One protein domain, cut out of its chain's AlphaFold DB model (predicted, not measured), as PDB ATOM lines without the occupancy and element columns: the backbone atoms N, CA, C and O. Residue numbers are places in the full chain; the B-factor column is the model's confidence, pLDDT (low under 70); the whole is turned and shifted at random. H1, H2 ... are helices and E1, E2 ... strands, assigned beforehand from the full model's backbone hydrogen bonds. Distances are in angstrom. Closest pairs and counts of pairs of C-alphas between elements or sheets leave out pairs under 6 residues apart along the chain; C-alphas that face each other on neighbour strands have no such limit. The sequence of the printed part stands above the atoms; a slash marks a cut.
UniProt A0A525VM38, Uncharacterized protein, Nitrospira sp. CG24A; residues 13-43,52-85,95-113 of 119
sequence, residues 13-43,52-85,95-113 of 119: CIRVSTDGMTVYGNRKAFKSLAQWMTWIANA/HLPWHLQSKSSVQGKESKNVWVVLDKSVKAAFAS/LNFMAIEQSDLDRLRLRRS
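Overview. This is residues 13 to 43, 52 to 85 and 95 to 113 of the 119 residues of an uncharacterized protein of Nitrospira sp. CG24A (UniProt A0A525VM38). What shape do these atoms make? A small twisted sheet of four strands has H3 packed slantwise over one face; over the other face H1 stands up from the sheet near the end of E2, with its residues 37 to 41 sticking out, while the short H2 packs by E3. Residues 57 to 70 make a long loop between H2 and E3. What is it made of, and how large is it? The printed part has 84 residues with three named helices and four named strands, along the chain E1 E2 H1 H2 E3 E4 H3, class mixed, and the mixed sheet runs E3 E1 E2 E4. It is only just compact, close to loose, with a radius of gyration of the C-alphas of 14.2 A and spans of 38 by 36 by 21 A.

Arrangement. How are the strands paired? E1, residues 13 to 16, and E2, residues 20 to 25, form an antiparallel hairpin, with N 13 and O 24 at 2.8 A. E3, residues 71 to 75, is parallel to E1, with N 14 and O 72 at 2.8 A. E4, residues 95 to 99, is parallel to E2, with N 96 and O 21 at 2.9 A. Where are the helices? H3, residues 102 to 111, is on one face at a height over the sheet of 9.2 A, slantwise to the strands at 41 degrees to E2 on the local plane; its closest C-alphas to E1 are those of Leu 105 and Cys 13, 7.0 A. H1, residues 27 to 41, is on the opposite face, which gives three layers, helices on both faces of a sheet; it stands up from the sheet at 46 degrees, and its closest C-alphas to E4 are those of Arg 27 and Ala 99, 6.1 A. H2, residues 53 to 56, is on the same face as H1 and touches E3, the closest C-alphas being those of Pro 54 and Val 71, 5.6 A. Do the helix backbones hold their pairs? In H1 and H3 every O i to N i+4 pair is within hydrogen-bond range; H2 is too short for such a pair.

Along the chain. Where does the printed part begin and its last element end? C-alpha 13 of E1 is at (326.257, 133.829, 201.561), and C-alpha 111 of H3 is at (315.178, 132.958, 198.818). Which elements are longest? From first to last C-alpha H1 measures 20.8 A, E2 16.4 A and H3 14.8 A.

Size, cuts and confidence. Where is it cut? Residues 44 to 51 are not printed, with 15.6 A between C-alphas 43 and 52, nor are residues 86 to 94, with 18.4 A between C-alphas 85 and 95. Which link is long, and where is confidence low? The link from H2 to E3 is long, with 14 residues. The pLDDT is under 70 in residues 59 to 68, 77 to 85 and 111 to 113.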
ATOM      1  N   CYS A  13     327.015 134.693 202.450       92.25
ATOM      2  CA  CYS A  13     326.257 133.829 201.561       92.25
ATOM      3  C   CYS A  13     327.175 133.308 200.455       92.25
ATOM      4  O   CYS A  13     327.643 134.073 199.617       92.25
ATOM      5  N   ILE A  14     327.371 131.996 200.396       91.69
ATOM      6  CA  ILE A  14     328.070 131.330 199.298       91.69
ATOM      7  C   ILE A  14     327.018 130.918 198.271       91.69
ATOM      8  O   ILE A  14     326.184 130.058 198.547       91.69
ATOM      9  N   ARG A  15     327.022 131.525 197.088       89.94
ATOM     10  CA  ARG A  15     326.180 131.106 195.965       89.94
ATOM     11  C   ARG A  15     327.007 130.259 195.011       89.94
ATOM     12  O   ARG A  15     328.055 130.704 194.561       89.94
ATOM     13  N   VAL A  16     326.504 129.080 194.670       86.62
ATOM     14  CA  VAL A  16     327.110 128.196 193.670       86.62
ATOM     15  C   VAL A  16     326.151 128.085 192.492       86.62
ATOM     16  O   VAL A  16     324.981 127.729 192.679       86.62
ATOM     17  N   SER A  17     326.632 128.423 191.300       82.69
ATOM     18  CA  SER A  17     325.905 128.311 190.033       82.69
ATOM     19  C   SER A  17     326.642 127.387 189.064       82.69
ATOM     20  O   SER A  17     327.662 126.789 189.402       82.69
ATOM     21  N   THR A  18     326.102 127.252 187.852       77.75
ATOM     22  CA  THR A  18     326.758 126.525 186.762       77.75
ATOM     23  C   THR A  18     328.040 127.168 186.293       77.75
ATOM     24  O   THR A  18     328.874 126.444 185.771       77.75
ATOM     25  N   ASP A  19     328.201 128.473 186.499       77.25
ATOM     26  CA  ASP A  19     329.279 129.271 185.910       77.25
ATOM     27  C   ASP A  19     330.411 129.506 186.916       77.25
ATOM     28  O   ASP A  19     331.575 129.620 186.535       77.25
ATOM     29  N   GLY A  20     330.107 129.437 188.215       83.81
ATOM     30  CA  GLY A  20     331.109 129.610 189.253       83.81
ATOM     31  C   GLY A  20     330.545 129.700 190.666       83.81
ATOM     32  O   GLY A  20     329.411 129.305 190.959       83.81
ATOM     33  N   MET A  21     331.365 130.248 191.555       89.44
ATOM     34  CA  MET A  21     331.024 130.523 192.940       89.44
ATOM     35  C   MET A  21     331.107 132.022 193.215       89.44
ATOM     36  O   MET A  21     332.076 132.688 192.867       89.44
ATOM     37  N   THR A  22     330.100 132.561 193.898       92.81
ATOM     38  CA  THR A  22     330.144 133.923 194.436       92.81
ATOM     39  C   THR A  22     330.011 133.888 195.947       92.81
ATOM     40  O   THR A  22     329.021 133.388 196.483       92.81
ATOM     41  N   VAL A  23     330.985 134.463 196.638       94.62
ATOM     42  CA  VAL A  23     330.949 134.715 198.075       94.62
ATOM     43  C   VAL A  23     330.439 136.136 198.283       94.62
ATOM     44  O   VAL A  23     331.163 137.109 198.080       94.62
ATOM     45  N   TYR A  24     329.178 136.259 198.684       95.56
ATOM     46  CA  TYR A  24     328.611 137.519 199.149       95.56
ATOM     47  C   TYR A  24     328.850 137.656 200.645       95.56
ATOM     48  O   TYR A  24     328.669 136.697 201.393       95.56
ATOM     49  N   GLY A  25     329.186 138.850 201.110       94.69
ATOM     50  CA  GLY A  25     329.376 139.090 202.534       94.69
ATOM     51  C   GLY A  25     329.244 140.556 202.893       94.69
ATOM     52  O   GLY A  25     329.439 141.433 202.057       94.69
ATOM     53  N   ASN A  26     328.917 140.837 204.150       95.00
ATOM     54  CA  ASN A  26     328.947 142.212 204.633       95.00
ATOM     55  C   ASN A  26     330.399 142.663 204.869       95.00
ATOM     56  O   ASN A  26     331.336 141.860 204.897       95.00
ATOM     57  N   ARG A  27     330.613 143.968 205.081       94.44
ATOM     58  CA  ARG A  27     331.965 144.524 205.297       94.44
ATOM     59  C   ARG A  27     332.715 143.838 206.445       94.44
ATOM     60  O   ARG A  27     333.929 143.679 206.374       94.44
ATOM     61  N   LYS A  28     332.005 143.425 207.501       92.50
ATOM     62  CA  LYS A  28     332.597 142.708 208.642       92.50
ATOM     63  C   LYS A  28     333.102 141.322 208.240       92.50
ATOM     64  O   LYS A  28     334.206 140.957 208.630       92.50
ATOM     65  N   ALA A  29     332.343 140.589 207.427       91.88
ATOM     66  CA  ALA A  29     332.775 139.307 206.886       91.88
ATOM     67  C   ALA A  29     334.035 139.435 206.028       91.88
ATOM     68  O   ALA A  29     334.977 138.678 206.234       91.88
ATOM     69  N   PHE A  30     334.102 140.429 205.138       93.88
ATOM     70  CA  PHE A  30     335.295 140.637 204.311       93.88
ATOM     71  C   PHE A  30     336.519 141.093 205.102       93.88
ATOM     72  O   PHE A  30     337.625 140.673 204.786       93.88
ATOM     73  N   LYS A  31     336.341 141.873 206.174       93.44
ATOM     74  CA  LYS A  31     337.434 142.157 207.118       93.44
ATOM     75  C   LYS A  31     337.950 140.882 207.788       93.44
ATOM     76  O   LYS A  31     339.158 140.692 207.865       93.44
ATOM     77  N   SER A  32     337.049 140.005 208.232       91.38
ATOM     78  CA  SER A  32     337.419 138.722 208.841       91.38
ATOM     79  C   SER A  32     338.128 137.811 207.833       91.38
ATOM     80  O   SER A  32     339.148 137.217 208.159       91.38
ATOM     81  N   LEU A  33     337.636 137.751 206.591       91.56
ATOM     82  CA  LEU A  33     338.261 136.996 205.508       91.56
ATOM     83  C   LEU A  33     339.652 137.540 205.165       91.56
ATOM     84  O   LEU A  33     340.581 136.762 205.000       91.56
ATOM     85  N   ALA A  34     339.817 138.861 205.105       93.00
ATOM     86  CA  ALA A  34     341.114 139.481 204.859       93.00
ATOM     87  C   ALA A  34     342.128 139.118 205.953       93.00
ATOM     88  O   ALA A  34     343.248 138.748 205.628       93.00
ATOM     89  N   GLN A  35     341.728 139.133 207.231       93.50
ATOM     90  CA  GLN A  35     342.592 138.689 208.335       93.50
ATOM     91  C   GLN A  35     343.030 137.229 208.171       93.50
ATOM     92  O   GLN A  35     344.195 136.907 208.397       93.50
ATOM     93  N   TRP A  36     342.111 136.366 207.738       92.38
ATOM     94  CA  TRP A  36     342.397 134.972 207.420       92.38
ATOM     95  C   TRP A  36     343.379 134.813 206.259       92.38
ATOM     96  O   TRP A  36     344.353 134.077 206.384       92.38
ATOM     97  N   MET A  37     343.170 135.544 205.163       92.62
ATOM     98  CA  MET A  37     344.061 135.508 204.002       92.62
ATOM     99  C   MET A  37     345.451 136.050 204.333       92.62
ATOM    100  O   MET A  37     346.447 135.456 203.938       92.62
ATOM    101  N   THR A  38     345.538 137.129 205.115       94.12
ATOM    102  CA  THR A  38     346.817 137.644 205.611       94.12
ATOM    103  C   THR A  38     347.524 136.618 206.487       94.12
ATOM    104  O   THR A  38     348.727 136.438 206.342       94.12
ATOM    105  N   TRP A  39     346.812 135.937 207.385       93.56
ATOM    106  CA  TRP A  39     347.428 134.930 208.245       93.56
ATOM    107  C   TRP A  39     347.979 133.747 207.437       93.56
ATOM    108  O   TRP A  39     349.142 133.402 207.624       93.56
ATOM    109  N   ILE A  40     347.205 133.207 206.485       92.81
ATOM    110  CA  ILE A  40     347.653 132.114 205.601       92.81
ATOM    111  C   ILE A  40     348.862 132.544 204.768       92.81
ATOM    112  O   ILE A  40     349.841 131.812 204.693       92.81
ATOM    113  N   ALA A  41     348.831 133.745 204.185       92.88
ATOM    114  CA  ALA A  41     349.919 134.245 203.344       92.88
ATOM    115  C   ALA A  41     351.257 134.406 204.086       92.88
ATOM    116  O   ALA A  41     352.299 134.495 203.445       92.88
ATOM    117  N   ASN A  42     351.232 134.471 205.421       93.06
ATOM    118  CA  ASN A  42     352.426 134.577 206.258       93.06
ATOM    119  C   ASN A  42     352.748 133.283 207.022       93.06
ATOM    120  O   ASN A  42     353.685 133.272 207.824       93.06
ATOM    121  N   ALA A  43     351.958 132.227 206.845       91.44
ATOM    122  CA  ALA A  43     352.198 130.949 207.492       91.44
ATOM    123  C   ALA A  43     353.219 130.112 206.691       91.44
ATOM    124  O   ALA A  43     353.333 130.303 205.476       91.44
ATOM    125  N   HIS A  52     338.634 127.182 205.916       84.25
ATOM    126  CA  HIS A  52     337.246 126.717 205.802       84.25
ATOM    127  C   HIS A  52     336.236 127.809 206.162       84.25
ATOM    128  O   HIS A  52     335.907 127.983 207.332       84.25
ATOM    129  N   LEU A  53     335.684 128.524 205.176       81.62
ATOM    130  CA  LEU A  53     334.729 129.617 205.434       81.62
ATOM    131  C   LEU A  53     333.569 129.216 206.373       81.62
ATOM    132  O   LEU A  53     333.307 129.955 207.322       81.62
ATOM    133  N   PRO A  54     332.885 128.064 206.195       81.56
ATOM    134  CA  PRO A  54     331.777 127.687 207.074       81.56
ATOM    135  C   PRO A  54     332.192 127.300 208.494       81.56
ATOM    136  O   PRO A  54     331.322 127.234 209.355       81.56
ATOM    137  N   TRP A  55     333.467 126.994 208.742       76.94
ATOM    138  CA  TRP A  55     333.957 126.614 210.071       76.94
ATOM    139  C   TRP A  55     334.634 127.792 210.762       76.94
ATOM    140  O   TRP A  55     334.304 128.107 211.896       76.94
ATOM    141  N   HIS A  56     335.515 128.488 210.052       80.00
ATOM    142  CA  HIS A  56     336.343 129.560 210.592       80.00
ATOM    143  C   HIS A  56     335.654 130.927 210.662       80.00
ATOM    144  O   HIS A  56     336.104 131.796 211.405       80.00
ATOM    145  N   LEU A  57     334.590 131.152 209.881       77.50
ATOM    146  CA  LEU A  57     333.847 132.424 209.874       77.50
ATOM    147  C   LEU A  57     332.437 132.298 210.460       77.50
ATOM    148  O   LEU A  57     331.689 133.277 210.530       77.50
ATOM    149  N   GLN A  58     332.048 131.096 210.874       78.94
ATOM    150  CA  GLN A  58     330.760 130.853 211.498       78.94
ATOM    151  C   GLN A  58     330.822 131.267 212.962       78.94
ATOM    152  O   GLN A  58     331.165 130.468 213.823       78.94
ATOM    153  N   SER A  59     330.403 132.498 213.262       68.12
ATOM    154  CA  SER A  59     330.297 132.891 214.664       68.12
ATOM    155  C   SER A  59     329.071 132.285 215.343       68.12
ATOM    156  O   SER A  59     328.003 132.116 214.738       68.12
ATOM    157  N   LYS A  60     329.209 131.984 216.636       58.22
ATOM    158  CA  LYS A  60     328.093 131.640 217.527       58.22
ATOM    159  C   LYS A  60     327.273 132.898 217.845       58.22
ATOM    160  O   LYS A  60     327.264 133.356 218.980       58.22
ATOM    161  N   SER A  61     326.612 133.516 216.863       48.25
ATOM    162  CA  SER A  61     325.695 134.630 217.153       48.25
ATOM    163  C   SER A  61     324.247 134.149 217.174       48.25
ATOM    164  O   SER A  61     323.614 133.965 216.131       48.25
ATOM    165  N   SER A  62     323.709 133.973 218.377       42.69
ATOM    166  CA  SER A  62     322.276 133.843 218.625       42.69
ATOM    167  C   SER A  62     321.605 135.198 218.396       42.69
ATOM    168  O   SER A  62     321.568 136.044 219.288       42.69
ATOM    169  N   VAL A  63     321.075 135.437 217.199       47.66
ATOM    170  CA  VAL A  63     320.159 136.565 216.990       47.66
ATOM    171  C   VAL A  63     318.758 136.054 217.329       47.66
ATOM    172  O   VAL A  63     318.247 135.163 216.658       47.66
ATOM    173  N   GLN A  64     318.157 136.585 218.400       43.47
ATOM    174  CA  GLN A  64     316.777 136.290 218.834       43.47
ATOM    175  C   GLN A  64     316.485 134.814 219.184       43.47
ATOM    176  O   GLN A  64     315.467 134.261 218.775       43.47
ATOM    177  N   GLY A  65     317.376 134.140 219.920       43.09
ATOM    178  CA  GLY A  65     317.110 132.779 220.427       43.09
ATOM    179  C   GLY A  65     317.005 131.683 219.353       43.09
ATOM    180  O   GLY A  65     316.762 130.526 219.680       43.09
ATOM    181  N   LYS A  66     317.227 132.017 218.076       48.69
ATOM    182  CA  LYS A  66     317.427 131.060 216.985       48.69
ATOM    183  C   LYS A  66     318.883 131.110 216.550       48.69
ATOM    184  O   LYS A  66     319.393 132.168 216.186       48.69
ATOM    185  N   GLU A  67     319.544 129.958 216.538       53.66
ATOM    186  CA  GLU A  67     320.842 129.809 215.884       53.66
ATOM    187  C   GLU A  67     320.678 130.070 214.381       53.66
ATOM    188  O   GLU A  67     320.283 129.203 213.598       53.66
ATOM    189  N   SER A  68     320.932 131.306 213.959       61.56
ATOM    190  CA  SER A  68     320.990 131.642 212.543       61.56
ATOM    191  C   SER A  68     322.431 131.426 212.085       61.56
ATOM    192  O   SER A  68     323.338 132.107 212.558       61.56
ATOM    193  N   LYS A  69     322.663 130.463 211.185       74.31
ATOM    194  CA  LYS A  69     323.999 130.243 210.606       74.31
ATOM    195  C   LYS A  69     324.455 131.511 209.883       74.31
ATOM    196  O   LYS A  69     323.778 131.946 208.948       74.31
ATOM    197  N   ASN A  70     325.569 132.097 210.311       84.81
ATOM    198  CA  ASN A  70     326.124 133.324 209.743       84.81
ATOM    199  C   ASN A  70     326.809 133.069 208.405       84.81
ATOM    200  O   ASN A  70     326.947 133.994 207.612       84.81
ATOM    201  N   VAL A  71     327.145 131.811 208.125       87.00
ATOM    202  CA  VAL A  71     327.544 131.341 206.806       87.00
ATOM    203  C   VAL A  71     326.456 130.413 206.267       87.00
ATOM    204  O   VAL A  71     326.031 129.469 206.937       87.00
ATOM    205  N   TRP A  72     325.971 130.660 205.052       88.88
ATOM    206  CA  TRP A  72     325.051 129.741 204.380       88.88
ATOM    207  C   TRP A  72     325.364 129.591 202.901       88.88
ATOM    208  O   TRP A  72     325.937 130.477 202.277       88.88
ATOM    209  N   VAL A  73     324.945 128.455 202.344       87.06
ATOM    210  CA  VAL A  73     325.149 128.115 200.937       87.06
ATOM    211  C   VAL A  73     323.811 128.134 200.201       87.06
ATOM    212  O   VAL A  73     322.811 127.601 200.691       87.06
ATOM    213  N   VAL A  74     323.794 128.750 199.022       85.94
ATOM    214  CA  VAL A  74     322.689 128.754 198.064       85.94
ATOM    215  C   VAL A  74     323.160 128.023 196.813       85.94
ATOM    216  O   VAL A  74     324.021 128.511 196.088       85.94
ATOM    217  N   LEU A  75     322.584 126.850 196.569       82.38
ATOM    218  CA  LEU A  75     322.857 126.044 195.380       82.38
ATOM    219  C   LEU A  75     321.782 126.310 194.326       82.38
ATOM    220  O   LEU A  75     320.587 126.229 194.635       82.38
ATOM    221  N   ASP A  76     322.194 126.593 193.093       74.75
ATOM    222  CA  ASP A  76     321.264 126.617 191.966       74.75
ATOM    223  C   ASP A  76     320.678 125.216 191.694       74.75
ATOM    224  O   ASP A  76     321.278 124.181 191.998       74.75
ATOM    225  N   LYS A  77     319.471 125.159 191.124       66.62
ATOM    226  CA  LYS A  77     318.767 123.905 190.805       66.62
ATOM    227  C   LYS A  77     319.548 123.040 189.811       66.62
ATOM    228  O   LYS A  77     319.397 121.821 189.835       66.62
ATOM    229  N   SER A  78     320.375 123.666 188.978       63.75
ATOM    230  CA  SER A  78     321.206 123.052 187.941       63.75
ATOM    231  C   SER A  78     322.604 122.639 188.417       63.75
ATOM    232  O   SER A  78     323.350 122.067 187.630       63.75
ATOM    233  N   VAL A  79     322.975 122.848 189.691       62.47
ATOM    234  CA  VAL A  79     324.343 122.553 190.175       62.47
ATOM    235  C   VAL A  79     324.715 121.067 190.031       62.47
ATOM    236  O   VAL A  79     325.884 120.754 189.840       62.47
ATOM    237  N   LYS A  80     323.738 120.144 190.000       53.75
ATOM    238  CA  LYS A  80     324.002 118.725 189.681       53.75
ATOM    239  C   LYS A  80     324.532 118.491 188.253       53.75
ATOM    240  O   LYS A  80     325.145 117.459 188.028       53.75
ATOM    241  N   ALA A  81     324.314 119.419 187.319       54.19
ATOM    242  CA  ALA A  81     324.775 119.344 185.927       54.19
ATOM    243  C   ALA A  81     325.953 120.295 185.613       54.19
ATOM    244  O   ALA A  81     326.560 120.190 184.554       54.19
ATOM    245  N   ALA A  82     326.300 121.200 186.537       53.91
ATOM    246  CA  ALA A  82     327.268 122.288 186.348       53.91
ATOM    247  C   ALA A  82     328.705 121.849 186.018       53.91
ATOM    248  O   ALA A  82     329.457 122.606 185.407       53.91
ATOM    249  N   PHE A  83     329.084 120.637 186.424       57.12
ATOM    250  CA  PHE A  83     330.430 120.097 186.219       57.12
ATOM    251  C   PHE A  83     330.501 119.084 185.066       57.12
ATOM    252  O   PHE A  83     331.562 118.522 184.826       57.12
ATOM    253  N   ALA A  84     329.384 118.817 184.374       51.41
ATOM    254  CA  ALA A  84     329.271 117.663 183.479       51.41
ATOM    255  C   ALA A  84     329.638 117.935 182.011       51.41
ATOM    256  O   ALA A  84     329.863 116.988 181.269       51.41
ATOM    257  N   SER A  85     329.706 119.186 181.560       54.12
ATOM    258  CA  SER A  85     330.149 119.509 180.201       54.12
ATOM    259  C   SER A  85     330.319 121.015 180.093       54.12
ATOM    260  O   SER A  85     329.350 121.758 180.246       54.12
ATOM    261  N   LEU A  95     335.399 132.634 190.360       88.38
ATOM    262  CA  LEU A  95     335.350 132.818 191.807       88.38
ATOM    263  C   LEU A  95     335.255 134.307 192.126       88.38
ATOM    264  O   LEU A  95     336.234 135.044 192.070       88.38
ATOM    265  N   ASN A  96     334.066 134.722 192.549       92.75
ATOM    266  CA  ASN A  96     333.762 136.113 192.841       92.75
ATOM    267  C   ASN A  96     333.621 136.374 194.338       92.75
ATOM    268  O   ASN A  96     332.986 135.609 195.067       92.75
ATOM    269  N   PHE A  97     334.121 137.526 194.772       94.75
ATOM    270  CA  PHE A  97     333.973 138.041 196.127       94.75
ATOM    271  C   PHE A  97     333.258 139.389 196.071       94.75
ATOM    272  O   PHE A  97     333.766 140.333 195.474       94.75
ATOM    273  N   MET A  98     332.075 139.487 196.679       96.81
ATOM    274  CA  MET A  98     331.242 140.686 196.582       96.81
ATOM    275  C   MET A  98     330.787 141.172 197.955       96.81
ATOM    276  O   MET A  98     329.961 140.541 198.621       96.81
ATOM    277  N   ALA A  99     331.307 142.330 198.362       96.12
ATOM    278  CA  ALA A  99     330.811 143.036 199.531       96.12
ATOM    279  C   ALA A  99     329.432 143.635 199.227       96.12
ATOM    280  O   ALA A  99     329.287 144.388 198.267       96.12
ATOM    281  N   ILE A 100     328.430 143.306 200.040       96.25
ATOM    282  CA  ILE A 100     327.053 143.794 199.884       96.25
ATOM    283  C   ILE A 100     326.501 144.332 201.206       96.25
ATOM    284  O   ILE A 100     327.034 144.053 202.286       96.25
ATOM    285  N   GLU A 101     325.425 145.107 201.116       94.06
ATOM    286  CA  GLU A 101     324.723 145.633 202.284       94.06
ATOM    287  C   GLU A 101     323.951 144.528 203.025       94.06
ATOM    288  O   GLU A 101     323.555 143.504 202.457       94.06
ATOM    289  N   GLN A 102     323.712 144.742 204.321       90.31
ATOM    290  CA  GLN A 102     323.034 143.765 205.183       90.31
ATOM    291  C   GLN A 102     321.627 143.412 204.670       90.31
ATOM    292  O   GLN A 102     321.235 142.247 204.678       90.31
ATOM    293  N   SER A 103     320.899 144.395 204.136       91.50
ATOM    294  CA  SER A 103     319.569 144.191 203.555       91.50
ATOM    295  C   SER A 103     319.568 143.223 202.372       91.50
ATOM    296  O   SER A 103     318.596 142.494 202.168       91.50
ATOM    297  N   ASP A 104     320.645 143.183 201.585       93.50
ATOM    298  CA  ASP A 104     320.748 142.271 200.445       93.50
ATOM    299  C   ASP A 104     321.088 140.848 200.893       93.50
ATOM    300  O   ASP A 104     320.536 139.885 200.357       93.50
ATOM    301  N   LEU A 105     321.897 140.699 201.947       91.12
ATOM    302  CA  LEU A 105     322.095 139.409 202.613       91.12
ATOM    303  C   LEU A 105     320.780 138.851 203.168       91.12
ATOM    304  O   LEU A 105     320.475 137.673 202.959       91.12
ATOM    305  N   ASP A 106     319.972 139.694 203.810       89.50
ATOM    306  CA  ASP A 106     318.667 139.297 204.341       89.50
ATOM    307  C   ASP A 106     317.731 138.828 203.212       89.50
ATOM    308  O   ASP A 106     317.091 137.775 203.318       89.50
ATOM    309  N   ARG A 107     317.721 139.528 202.067       88.12
ATOM    310  CA  ARG A 107     316.980 139.110 200.860       88.12
ATOM    311  C   ARG A 107     317.458 137.762 200.316       88.12
ATOM    312  O   ARG A 107     316.634 136.908 199.976       88.12
ATOM    313  N   LEU A 108     318.772 137.538 200.242       87.56
ATOM    314  CA  LEU A 108     319.346 136.260 199.802       87.56
ATOM    315  C   LEU A 108     318.955 135.112 200.740       87.56
ATOM    316  O   LEU A 108     318.693 133.995 200.284       87.56
ATOM    317  N   ARG A 109     318.843 135.389 202.040       84.81
ATOM    318  CA  ARG A 109     318.413 134.418 203.050       84.81
ATOM    319  C   ARG A 109     316.954 133.996 202.859       84.81
ATOM    320  O   ARG A 109     316.653 132.806 202.953       84.81
ATOM    321  N   LEU A 110     316.062 134.924 202.506       78.88
ATOM    322  CA  LEU A 110     314.639 134.636 202.256       78.88
ATOM    323  C   LEU A 110     314.402 133.751 201.023       78.88
ATOM    324  O   LEU A 110     313.477 132.931 201.007       78.88
ATOM    325  N   ARG A 111     315.264 133.833 200.002       69.06
ATOM    326  CA  ARG A 111     315.178 132.958 198.818       69.06
ATOM    327  C   ARG A 111     315.390 131.477 199.154       69.06
ATOM    328  O   ARG A 111     314.895 130.610 198.435       69.06
ATOM    329  N   ARG A 112     316.041 131.167 200.280       60.91
ATOM    330  CA  ARG A 112     316.194 129.798 200.799       60.91
ATOM    331  C   ARG A 112     314.880 129.223 201.351       60.91
ATOM    332  O   ARG A 112     314.678 128.011 201.292       60.91
ATOM    333  N   SER A 113     313.983 130.067 201.872       47.78
ATOM    334  CA  SER A 113     312.765 129.650 202.591       47.78
ATOM    335  C   SER A 113     311.534 129.378 201.720       47.78
ATOM    336  O   SER A 113     310.610 128.718 202.188       47.78
TER     337      SER A 113